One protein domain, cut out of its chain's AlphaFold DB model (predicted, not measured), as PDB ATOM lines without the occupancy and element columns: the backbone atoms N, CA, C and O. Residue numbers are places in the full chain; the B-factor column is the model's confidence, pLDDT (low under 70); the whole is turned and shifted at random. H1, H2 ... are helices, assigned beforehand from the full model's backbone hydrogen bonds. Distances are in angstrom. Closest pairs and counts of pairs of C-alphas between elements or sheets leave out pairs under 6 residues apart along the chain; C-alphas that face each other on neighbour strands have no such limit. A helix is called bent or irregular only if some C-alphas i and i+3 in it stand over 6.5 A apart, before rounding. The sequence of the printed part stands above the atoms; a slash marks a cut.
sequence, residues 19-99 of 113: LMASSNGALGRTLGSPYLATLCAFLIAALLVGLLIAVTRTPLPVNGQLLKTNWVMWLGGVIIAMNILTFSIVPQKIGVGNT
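AT A GLANCE: This is residues 19 to 99 of the 113 residues of an uncharacterized protein of Mucilaginibacter gotjawali (UniProt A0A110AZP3). Two long helices, H2 and H4, make an open V: they meet near the first residues of H2 and the later residues of H4, and spread apart toward the other end, where the loop from residue 57 to 71 with the short H3 runs from one arm to the other. H1 packs across both arms at the closed end of the V, H4 runs on past the meeting place, and the short H5 folds back there beside H1. The printed part has 81 residues with five named helices, in the order H1, H2, H3, H4, H5, and no named strand; its class is all helix. The whole is loose, with a radius of gyration of the C-alphas of 15.8 A, and elongated, spanning 47 by 28 by 21 A; the space between the spread arms is empty.

HOW THE PARTS SIT: H1, residues 19 to 30, touches H2, residues 34 to 56; the closest C-alphas are those of Gly 28 and Pro 34, 4.4 A apart. H1 touches H2 with residues 24 to 28 alone, and H2 touches H1 with residues 34 to 41 alone; the two run opposite ways at a steep tilt of 49 degrees. H1 also touches H4, residues 72 to 94, which takes part with residues 84 to 92 alone. Their closest C-alphas are those of Gly 25 and Ser 88, 4.7 A apart, and they run the same way at a steep tilt of 66 degrees. H2 touches H4 with residues 34 to 42 alone, and H4 does so with residues 81 to 89 alone. Here the closest C-alphas are those of Thr 38 and Leu 85, 5.5 A apart, and the helices run opposite ways at a steep tilt of 48 degrees. The helix packing is mostly crossed, with no shallow tilt in these three pairs. H3, residues 65 to 68, touches no helix. H5, residues 96 to 99, only just touches H1, with 3 pairs of C-alphas within 8 A; the closest are those of Ser 22 and Val 96, 6.1 A apart. H5 and H4 touch only at the corner by their link, where the closest C-alphas, those of Pro 91 and Thr 99, are 5.8 A apart. H2 and H5 are apart. In H1 and H2 every O i to N i+4 pair is within hydrogen-bond range, in H4 14 of 19 are, and H3 and H5 are too short for such a pair.

IN THESE COORDINATES: H1 begins at C-alpha 19, at (56.232, -8.775, 22.167), and measures 16.5 A from first to last C-alpha. H2 measures 32.7 A, from C-alpha 34 at (48.326, -15.590, 9.518) to C-alpha 56 at (56.845, -29.807, 37.731). H3 has four residues, Gln 65 to Lys 68. H4, Val 72 to Ile 94, measures 32.9 A; it is neither bent nor irregular, but only just: C-alphas 88 and 91 are 6.4 A apart. H5 has four residues and ends at C-alpha 99, at (46.874, -2.212, 17.564).

THE WHOLE: The two C-alphas farthest apart are those of Asn 63 and Ile 94, 47.4 A. Residues 43 to 65, of which 43 to 56 belong to H2, stand free, as do residues 67 to 73; the body without them has 51 residues and spans 39 by 22 by 16 A. The printed part has no cut. The links H1 to H2, H3 to H4 and H4 to H5 are tight, and the link H2 to H3, with 8 residues, is short. The mean pLDDT of the printed part is 75.1, and the model's confidence is low, under 70, at residues 60 to 69 and 91 to 99.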
ATOM      1  N   LEU A  19      55.189  -7.906  22.709       77.31
ATOM      2  CA  LEU A  19      56.232  -8.775  22.167       77.31
ATOM      3  C   LEU A  19      55.609  -9.956  21.412       77.31
ATOM      4  O   LEU A  19      55.989 -10.212  20.270       77.31
ATOM      5  N   MET A  20      54.583 -10.597  21.980       73.75
ATOM      6  CA  MET A  20      53.816 -11.650  21.309       73.75
ATOM      7  C   MET A  20      53.162 -11.140  20.017       73.75
ATOM      8  O   MET A  20      53.287 -11.785  18.978       73.75
ATOM      9  N   ALA A  21      52.514  -9.972  20.051       71.88
ATOM     10  CA  ALA A  21      51.881  -9.373  18.874       71.88
ATOM     11  C   ALA A  21      52.898  -9.050  17.764       71.88
ATOM     12  O   ALA A  21      52.643  -9.297  16.584       71.88
ATOM     13  N   SER A  22      54.081  -8.551  18.133       74.50
ATOM     14  CA  SER A  22      55.165  -8.283  17.183       74.50
ATOM     15  C   SER A  22      55.734  -9.565  16.564       74.50
ATOM     16  O   SER A  22      55.905  -9.630  15.346       74.50
ATOM     17  N   SER A  23      55.941 -10.608  17.374       77.56
ATOM     18  CA  SER A  23      56.465 -11.903  16.932       77.56
ATOM     19  C   SER A  23      55.467 -12.641  16.037       77.56
ATOM     20  O   SER A  23      55.836 -13.086  14.953       77.56
ATOM     21  N   ASN A  24      54.191 -12.727  16.429       73.81
ATOM     22  CA  ASN A  24      53.150 -13.372  15.619       73.81
ATOM     23  C   ASN A  24      52.871 -12.596  14.327       73.81
ATOM     24  O   ASN A  24      52.688 -13.197  13.268       73.81
ATOM     25  N   GLY A  25      52.899 -11.262  14.389       71.75
ATOM     26  CA  GLY A  25      52.804 -10.411  13.209       71.75
ATOM     27  C   GLY A  25      53.955 -10.651  12.227       71.75
ATOM     28  O   GLY A  25      53.702 -10.796  11.030       71.75
ATOM     29  N   ALA A  26      55.197 -10.747  12.716       75.06
ATOM     30  CA  ALA A  26      56.370 -11.056  11.896       75.06
ATOM     31  C   ALA A  26      56.292 -12.469  11.298       75.06
ATOM     32  O   ALA A  26      56.430 -12.623  10.086       75.06
ATOM     33  N   LEU A  27      55.972 -13.474  12.117       73.75
ATOM     34  CA  LEU A  27      55.860 -14.867  11.690       73.75
ATOM     35  C   LEU A  27      54.793 -15.039  10.601       73.75
ATOM     36  O   LEU A  27      55.037 -15.694   9.591       73.75
ATOM     37  N   GLY A  28      53.635 -14.386  10.732       76.12
ATOM     38  CA  GLY A  28      52.602 -14.442   9.696       76.12
ATOM     39  C   GLY A  28      52.970 -13.714   8.401       76.12
ATOM     40  O   GLY A  28      52.445 -14.087   7.356       76.12
ATOM     41  N   ARG A  29      53.878 -12.724   8.431       72.19
ATOM     42  CA  ARG A  29      54.422 -12.111   7.205       72.19
ATOM     43  C   ARG A  29      55.410 -13.056   6.530       72.19
ATOM     44  O   ARG A  29      55.348 -13.216   5.318       72.19
ATOM     45  N   THR A  30      56.275 -13.707   7.307       78.75
ATOM     46  CA  THR A  30      57.261 -14.670   6.798       78.75
ATOM     47  C   THR A  30      56.603 -15.906   6.188       78.75
ATOM     48  O   THR A  30      57.040 -16.366   5.140       78.75
ATOM     49  N   LEU A  31      55.539 -16.432   6.804       78.06
ATOM     50  CA  LEU A  31      54.813 -17.597   6.284       78.06
ATOM     51  C   LEU A  31      53.773 -17.242   5.207       78.06
ATOM     52  O   LEU A  31      53.171 -18.142   4.628       78.06
ATOM     53  N   GLY A  32      53.502 -15.954   4.964       76.38
ATOM     54  CA  GLY A  32      52.480 -15.495   4.013       76.38
ATOM     55  C   GLY A  32      51.034 -15.848   4.394       76.38
ATOM     56  O   GLY A  32      50.111 -15.547   3.641       76.38
ATOM     57  N   SER A  33      50.814 -16.477   5.555       76.25
ATOM     58  CA  SER A  33      49.496 -16.862   6.061       76.25
ATOM     59  C   SER A  33      49.415 -16.671   7.581       76.25
ATOM     60  O   SER A  33      50.153 -17.326   8.328       76.25
ATOM     61  N   PRO A  34      48.494 -15.825   8.082       71.06
ATOM     62  CA  PRO A  34      48.326 -15.590   9.518       71.06
ATOM     63  C   PRO A  34      47.761 -16.810  10.266       71.06
ATOM     64  O   PRO A  34      47.984 -16.968  11.469       71.06
ATOM     65  N   TYR A  35      47.072 -17.709   9.557       78.56
ATOM     66  CA  TYR A  35      46.553 -18.953  10.125       78.56
ATOM     67  C   TYR A  35      47.689 -19.916  10.489       78.56
ATOM     68  O   TYR A  35      47.684 -20.485  11.579       78.56
ATOM     69  N   LEU A  36      48.696 -20.046   9.615       76.06
ATOM     70  CA  LEU A  36      49.866 -20.892   9.868       76.06
ATOM     71  C   LEU A  36      50.725 -20.340  11.008       76.06
ATOM     72  O   LEU A  36      51.161 -21.101  11.865       76.06
ATOM     73  N   ALA A  37      50.907 -19.019  11.073       76.62
ATOM     74  CA  ALA A  37      51.623 -18.388  12.181       76.62
ATOM     75  C   ALA A  37      50.937 -18.624  13.532       76.62
ATOM     76  O   ALA A  37      51.599 -18.984  14.502       76.62
ATOM     77  N   THR A  38      49.608 -18.492  13.574       77.62
ATOM     78  CA  THR A  38      48.811 -18.801  14.769       77.62
ATOM     79  C   THR A  38      48.961 -20.263  15.174       77.62
ATOM     80  O   THR A  38      49.177 -20.548  16.349       77.62
ATOM     81  N   LEU A  39      48.892 -21.189  14.214       80.69
ATOM     82  CA  LEU A  39      49.025 -22.620  14.476       80.69
ATOM     83  C   LEU A  39      50.424 -22.977  15.004       80.69
ATOM     84  O   LEU A  39      50.535 -23.685  16.003       80.69
ATOM     85  N   CYS A  40      51.488 -22.433  14.407       81.44
ATOM     86  CA  CYS A  40      52.857 -22.601  14.899       81.44
ATOM     87  C   CYS A  40      53.040 -22.023  16.309       81.44
ATOM     88  O   CYS A  40      53.607 -22.692  17.170       81.44
ATOM     89  N   ALA A  41      52.531 -20.815  16.573       79.56
ATOM     90  CA  ALA A  41      52.589 -20.206  17.900       79.56
ATOM     91  C   ALA A  41      51.842 -21.052  18.945       79.56
ATOM     92  O   ALA A  41      52.335 -21.245  20.056       79.56
ATOM     93  N   PHE A  42      50.691 -21.615  18.569       81.44
ATOM     94  CA  PHE A  42      49.918 -22.505  19.430       81.44
ATOM     95  C   PHE A  42      50.669 -23.808  19.736       81.44
ATOM     96  O   PHE A  42      50.688 -24.246  20.884       81.44
ATOM     97  N   LEU A  43      51.345 -24.399  18.745       84.25
ATOM     98  CA  LEU A  43      52.174 -25.593  18.938       84.25
ATOM     99  C   LEU A  43      53.363 -25.330  19.865       84.25
ATOM    100  O   LEU A  43      53.623 -26.127  20.763       84.25
ATOM    101  N   ILE A  44      54.059 -24.203  19.691       85.12
ATOM    102  CA  ILE A  44      55.176 -23.816  20.564       85.12
ATOM    103  C   ILE A  44      54.682 -23.604  22.000       85.12
ATOM    104  O   ILE A  44      55.303 -24.096  22.942       85.12
ATOM    105  N   ALA A  45      53.541 -22.928  22.174       82.31
ATOM    106  CA  ALA A  45      52.925 -22.738  23.483       82.31
ATOM    107  C   ALA A  45      52.536 -24.077  24.132       82.31
ATOM    108  O   ALA A  45      52.845 -24.306  25.302       82.31
ATOM    109  N   ALA A  46      51.922 -24.988  23.372       83.94
ATOM    110  CA  ALA A  46      51.555 -26.317  23.852       83.94
ATOM    111  C   ALA A  46      52.785 -27.146  24.265       83.94
ATOM    112  O   ALA A  46      52.764 -27.779  25.319       83.94
ATOM    113  N   LEU A  47      53.871 -27.101  23.483       85.81
ATOM    114  CA  LEU A  47      55.132 -27.777  23.807       85.81
ATOM    115  C   LEU A  47      55.768 -27.228  25.088       85.81
ATOM    116  O   LEU A  47      56.183 -28.008  25.942       85.81
ATOM    117  N   LEU A  48      55.810 -25.902  25.252       85.25
ATOM    118  CA  LEU A  48      56.330 -25.257  26.461       85.25
ATOM    119  C   LEU A  48      55.536 -25.650  27.708       85.25
ATOM    120  O   LEU A  48      56.126 -26.008  28.728       85.25
ATOM    121  N   VAL A  49      54.202 -25.622  27.630       83.44
ATOM    122  CA  VAL A  49      53.335 -26.036  28.742       83.44
ATOM    123  C   VAL A  49      53.498 -27.528  29.033       83.44
ATOM    124  O   VAL A  49      53.602 -27.911  30.197       83.44
ATOM    125  N   GLY A  50      53.592 -28.371  28.002       84.25
ATOM    126  CA  GLY A  50      53.860 -29.803  28.154       84.25
ATOM    127  C   GLY A  50      55.194 -30.084  28.850       84.25
ATOM    128  O   GLY A  50      55.255 -30.906  29.764       84.25
ATOM    129  N   LEU A  51      56.251 -29.353  28.480       85.31
ATOM    130  CA  LEU A  51      57.558 -29.454  29.125       85.31
ATOM    131  C   LEU A  51      57.499 -29.006  30.590       85.31
ATOM    132  O   LEU A  51      58.049 -29.680  31.457       85.31
ATOM    133  N   LEU A  52      56.797 -27.906  30.883       83.94
ATOM    134  CA  LEU A  52      56.601 -27.446  32.258       83.94
ATOM    135  C   LEU A  52      55.883 -28.496  33.101       83.94
ATOM    136  O   LEU A  52      56.374 -28.807  34.178       83.94
ATOM    137  N   ILE A  53      54.800 -29.095  32.594       84.19
ATOM    138  CA  ILE A  53      54.085 -30.189  33.273       84.19
ATOM    139  C   ILE A  53      55.034 -31.353  33.587       84.19
ATOM    140  O   ILE A  53      54.985 -31.905  34.690       84.19
ATOM    141  N   ALA A  54      55.913 -31.709  32.645       82.25
ATOM    142  CA  ALA A  54      56.900 -32.769  32.835       82.25
ATOM    143  C   ALA A  54      57.932 -32.419  33.925       82.25
ATOM    144  O   ALA A  54      58.263 -33.267  34.754       82.25
ATOM    145  N   VAL A  55      58.404 -31.169  33.964       86.38
ATOM    146  CA  VAL A  55      59.379 -30.686  34.959       86.38
ATOM    147  C   VAL A  55      58.754 -30.554  36.348       86.38
ATOM    148  O   VAL A  55      59.347 -30.995  37.330       86.38
ATOM    149  N   THR A  56      57.549 -29.992  36.453       83.69
ATOM    150  CA  THR A  56      56.845 -29.807  37.731       83.69
ATOM    151  C   THR A  56      56.217 -31.094  38.257       83.69
ATOM    152  O   THR A  56      55.699 -31.096  39.372       83.69
ATOM    153  N   ARG A  57      56.262 -32.188  37.476       78.56
ATOM    154  CA  ARG A  57      55.632 -33.482  37.782       78.56
ATOM    155  C   ARG A  57      54.181 -33.316  38.231       78.56
ATOM    156  O   ARG A  57      53.736 -33.959  39.182       78.56
ATOM    157  N   THR A  58      53.453 -32.418  37.570       72.88
ATOM    158  CA  THR A  58      52.066 -32.127  37.936       72.88
ATOM    159  C   THR A  58      51.251 -33.415  37.801       72.88
ATOM    160  O   THR A  58      51.306 -34.038  36.737       72.88
ATOM    161  N   PRO A  59      50.516 -33.848  38.844       72.38
ATOM    162  CA  PRO A  59      49.736 -35.074  38.769       72.38
ATOM    163  C   PRO A  59      48.711 -34.937  37.646       72.38
ATOM    164  O   PRO A  59      47.853 -34.051  37.676       72.38
ATOM    165  N   LEU A  60      48.822 -35.797  36.630       69.88
ATOM    166  CA  LEU A  60      47.835 -35.834  35.561       69.88
ATOM    167  C   LEU A  60      46.484 -36.259  36.157       69.88
ATOM    168  O   LEU A  60      46.457 -37.107  37.049       69.88
ATOM    169  N   PRO A  61      45.358 -35.695  35.698       66.25
ATOM    170  CA  PRO A  61      44.038 -36.060  36.200       66.25
ATOM    171  C   PRO A  61      43.724 -37.527  35.856       66.25
ATOM    172  O   PRO A  61      43.288 -37.842  34.754       66.25
ATOM    173  N   VAL A  62      43.950 -38.433  36.813       62.91
ATOM    174  CA  VAL A  62      43.878 -39.898  36.621       62.91
ATOM    175  C   VAL A  62      42.434 -40.417  36.492       62.91
ATOM    176  O   VAL A  62      42.198 -41.454  35.883       62.91
ATOM    177  N   ASN A  63      41.432 -39.685  36.996       58.38
ATOM    178  CA  ASN A  63      40.101 -40.256  37.270       58.38
ATOM    179  C   ASN A  63      38.964 -39.694  36.397       58.38
ATOM    180  O   ASN A  63      37.894 -39.366  36.913       58.38
ATOM    181  N   GLY A  64      39.183 -39.505  35.091       59.28
ATOM    182  CA  GLY A  64      38.128 -39.022  34.183       59.28
ATOM    183  C   GLY A  64      37.583 -37.629  34.540       59.28
ATOM    184  O   GLY A  64      36.502 -37.252  34.097       59.28
ATOM    185  N   GLN A  65      38.320 -36.850  35.341       61.28
ATOM    186  CA  GLN A  65      37.940 -35.488  35.733       61.28
ATOM    187  C   GLN A  65      37.758 -34.586  34.508       61.28
ATOM    188  O   GLN A  65      36.843 -33.776  34.485       61.28
ATOM    189  N   LEU A  66      38.545 -34.819  33.452       60.69
ATOM    190  CA  LEU A  66      38.411 -34.150  32.154       60.69
ATOM    191  C   LEU A  66      37.019 -34.340  31.523       60.69
ATOM    192  O   LEU A  66      36.524 -33.427  30.873       60.69
ATOM    193  N   LEU A  67      36.374 -35.491  31.749       62.84
ATOM    194  CA  LEU A  67      35.031 -35.809  31.243       62.84
ATOM    195  C   LEU A  67      33.911 -35.296  32.161       62.84
ATOM    196  O   LEU A  67      32.782 -35.132  31.712       62.84
ATOM    197  N   LYS A  68      34.206 -35.041  33.444       67.31
ATOM    198  CA  LYS A  68      33.261 -34.439  34.407       67.31
ATOM    199  C   LYS A  68      33.290 -32.910  34.398       67.31
ATOM    200  O   LYS A  68      32.407 -32.276  34.973       67.31
ATOM    201  N   THR A  69      34.306 -32.324  33.779       68.25
ATOM    202  CA  THR A  69      34.461 -30.880  33.651       68.25
ATOM    203  C   THR A  69      33.379 -30.295  32.745       68.25
ATOM    204  O   THR A  69      33.118 -30.798  31.654       68.25
ATOM    205  N   ASN A  70      32.764 -29.199  33.196       74.69
ATOM    206  CA  ASN A  70      31.757 -28.465  32.438       74.69
ATOM    207  C   ASN A  70      32.323 -28.040  31.071       74.69
ATOM    208  O   ASN A  70      33.393 -27.432  31.006       74.69
ATOM    209  N   TRP A  71      31.594 -28.328  29.988       76.25
ATOM    210  CA  TRP A  71      32.006 -28.034  28.612       76.25
ATOM    211  C   TRP A  71      32.395 -26.554  28.405       76.25
ATOM    212  O   TRP A  71      33.289 -26.247  27.620       76.25
ATOM    213  N   VAL A  72      31.799 -25.643  29.184       77.50
ATOM    214  CA  VAL A  72      32.095 -24.202  29.174       77.50
ATOM    215  C   VAL A  72      33.558 -23.903  29.528       77.50
ATOM    216  O   VAL A  72      34.125 -22.947  29.008       77.50
ATOM    217  N   MET A  73      34.224 -24.728  30.345       73.75
ATOM    218  CA  MET A  73      35.642 -24.523  30.685       73.75
ATOM    219  C   MET A  73      36.567 -24.675  29.469       73.75
ATOM    220  O   MET A  73      37.614 -24.032  29.406       73.75
ATOM    221  N   TRP A  74      36.163 -25.457  28.466       76.25
ATOM    222  CA  TRP A  74      36.928 -25.635  27.231       76.25
ATOM    223  C   TRP A  74      36.834 -24.421  26.297       76.25
ATOM    224  O   TRP A  74      37.741 -24.199  25.492       76.25
ATOM    225  N   LEU A  75      35.806 -23.573  26.453       81.88
ATOM    226  CA  LEU A  75      35.696 -22.315  25.706       81.88
ATOM    227  C   LEU A  75      36.835 -21.347  26.034       81.88
ATOM    228  O   LEU A  75      37.215 -20.558  25.173       81.88
ATOM    229  N   GLY A  76      37.443 -21.447  27.221       77.38
ATOM    230  CA  GLY A  76      38.636 -20.669  27.556       77.38
ATOM    231  C   GLY A  76      39.767 -20.880  26.542       77.38
ATOM    232  O   GLY A  76      40.376 -19.916  26.085       77.38
ATOM    233  N   GLY A  77      39.985 -22.126  26.103       77.81
ATOM    234  CA  GLY A  77      40.975 -22.445  25.071       77.81
ATOM    235  C   GLY A  77      40.627 -21.846  23.704       77.81
ATOM    236  O   GLY A  77      41.503 -21.322  23.016       77.81
ATOM    237  N   VAL A  78      39.342 -21.853  23.336       80.25
ATOM    238  CA  VAL A  78      38.848 -21.252  22.083       80.25
ATOM    239  C   VAL A  78      39.064 -19.737  22.080       80.25
ATOM    240  O   VAL A  78      39.552 -19.182  21.095       80.25
ATOM    241  N   ILE A  79      38.773 -19.072  23.201       81.06
ATOM    242  CA  ILE A  79      38.989 -17.629  23.374       81.06
ATOM    243  C   ILE A  79      40.480 -17.291  23.239       81.06
ATOM    244  O   ILE A  79      40.834 -16.316  22.571       81.06
ATOM    245  N   ILE A  80      41.367 -18.106  23.821       79.38
ATOM    246  CA  ILE A  80      42.821 -17.924  23.705       79.38
ATOM    247  C   ILE A  80      43.278 -18.076  22.249       79.38
ATOM    248  O   ILE A  80      44.025 -17.234  21.753       79.38
ATOM    249  N   ALA A  81      42.801 -19.098  21.534       79.50
ATOM    250  CA  ALA A  81      43.145 -19.297  20.126       79.50
ATOM    251  C   ALA A  81      42.700 -18.111  19.248       79.50
ATOM    252  O   ALA A  81      43.481 -17.613  18.434       79.50
ATOM    253  N   MET A  82      41.481 -17.598  19.458       80.69
ATOM    254  CA  MET A  82      40.990 -16.399  18.766       80.69
ATOM    255  C   MET A  82      41.812 -15.145  19.083       80.69
ATOM    256  O   MET A  82      42.044 -14.324  18.193       80.69
ATOM    257  N   ASN A  83      42.291 -14.999  20.321       75.06
ATOM    258  CA  ASN A  83      43.176 -13.896  20.694       75.06
ATOM    259  C   ASN A  83      44.496 -13.960  19.924       75.06
ATOM    260  O   ASN A  83      44.881 -12.978  19.296       75.06
ATOM    261  N   ILE A  84      45.164 -15.115  19.917       75.44
ATOM    262  CA  ILE A  84      46.442 -15.302  19.213       75.44
ATOM    263  C   ILE A  84      46.281 -14.989  17.716       75.44
ATOM    264  O   ILE A  84      47.115 -14.284  17.147       75.44
ATOM    265  N   LEU A  85      45.176 -15.436  17.108       78.12
ATOM    266  CA  LEU A  85      44.834 -15.129  15.719       78.12
ATOM    267  C   LEU A  85      44.642 -13.626  15.483       78.12
ATOM    268  O   LEU A  85      45.193 -13.062  14.536       78.12
ATOM    269  N   THR A  86      43.909 -12.958  16.371       76.88
ATOM    270  CA  THR A  86      43.683 -11.508  16.316       76.88
ATOM    271  C   THR A  86      45.005 -10.748  16.421       76.88
ATOM    272  O   THR A  86      45.298  -9.899  15.580       76.88
ATOM    273  N   PHE A  87      45.866 -11.113  17.372       72.88
ATOM    274  CA  PHE A  87      47.205 -10.537  17.510       72.88
ATOM    275  C   PHE A  87      48.150 -10.893  16.356       72.88
ATOM    276  O   PHE A  87      49.141 -10.201  16.159       72.88
ATOM    277  N   SER A  88      47.862 -11.928  15.566       73.62
ATOM    278  CA  SER A  88      48.613 -12.217  14.343       73.62
ATOM    279  C   SER A  88      48.140 -11.371  13.156       73.62
ATOM    280  O   SER A  88      48.975 -10.936  12.369       73.62
ATOM    281  N   ILE A  89      46.832 -11.133  13.009       74.62
ATOM    282  CA  ILE A  89      46.240 -10.452  11.839       74.62
ATOM    283  C   ILE A  89      46.237  -8.931  12.001       74.62
ATOM    284  O   ILE A  89      46.582  -8.196  11.073       74.62
ATOM    285  N   VAL A  90      45.819  -8.433  13.165       72.56
ATOM    286  CA  VAL A  90      45.555  -7.002  13.369       72.56
ATOM    287  C   VAL A  90      46.844  -6.173  13.247       72.56
ATOM    288  O   VAL A  90      46.866  -5.245  12.431       72.56
ATOM    289  N   PRO A  91      47.974  -6.552  13.877       68.81
ATOM    290  CA  PRO A  91      49.237  -5.836  13.700       68.81
ATOM    291  C   PRO A  91      49.805  -5.874  12.280       68.81
ATOM    292  O   PRO A  91      50.601  -5.009  11.915       68.81
ATOM    293  N   GLN A  92      49.423  -6.858  11.461       64.06
ATOM    294  CA  GLN A  92      49.837  -6.907  10.057       64.06
ATOM    295  C   GLN A  92      49.119  -5.862   9.206       64.06
ATOM    296  O   GLN A  92      49.719  -5.362   8.260       64.06
ATOM    297  N   LYS A  93      47.874  -5.516   9.554       66.00
ATOM    298  CA  LYS A  93      47.048  -4.561   8.805       66.00
ATOM    299  C   LYS A  93      47.260  -3.111   9.230       66.00
ATOM    300  O   LYS A  93      47.305  -2.242   8.369       66.00
ATOM    301  N   ILE A  94      47.378  -2.849  10.533       66.94
ATOM    302  CA  ILE A  94      47.435  -1.476  11.077       66.94
ATOM    303  C   ILE A  94      48.741  -1.153  11.815       66.94
ATOM    304  O   ILE A  94      48.917  -0.040  12.296       66.94
ATOM    305  N   GLY A  95      49.674  -2.106  11.902       67.62
ATOM    306  CA  GLY A  95      50.900  -1.969  12.684       67.62
ATOM    307  C   GLY A  95      50.712  -2.317  14.165       67.62
ATOM    308  O   GLY A  95      49.638  -2.149  14.750       67.62
ATOM    309  N   VAL A  96      51.783  -2.816  14.791       65.62
ATOM    310  CA  VAL A  96      51.785  -3.258  16.200       65.62
ATOM    311  C   VAL A  96      51.451  -2.099  17.144       65.62
ATOM    312  O   VAL A  96      50.591  -2.252  18.005       65.62
ATOM    313  N   GLY A  97      52.053  -0.920  16.934       62.62
ATOM    314  CA  GLY A  97      51.799   0.264  17.763       62.62
ATOM    315  C   GLY A  97      50.334   0.705  17.740       62.62
ATOM    316  O   GLY A  97      49.740   0.913  18.791       62.62
ATOM    317  N   ASN A  98      49.716   0.746  16.556       64.69
ATOM    318  CA  ASN A  98      48.321   1.161  16.406       64.69
ATOM    319  C   ASN A  98      47.344   0.149  17.024       64.69
ATOM    320  O   ASN A  98      46.331   0.525  17.603       64.69
ATOM    321  N   THR A  99      47.675  -1.143  16.950       68.06
ATOM    322  CA  THR A  99      46.874  -2.212  17.564       68.06
ATOM    323  C   THR A  99      46.851  -2.084  19.087       68.06
ATOM    324  O   THR A  99      45.801  -2.247  19.702       68.06
TER     325      THR A  99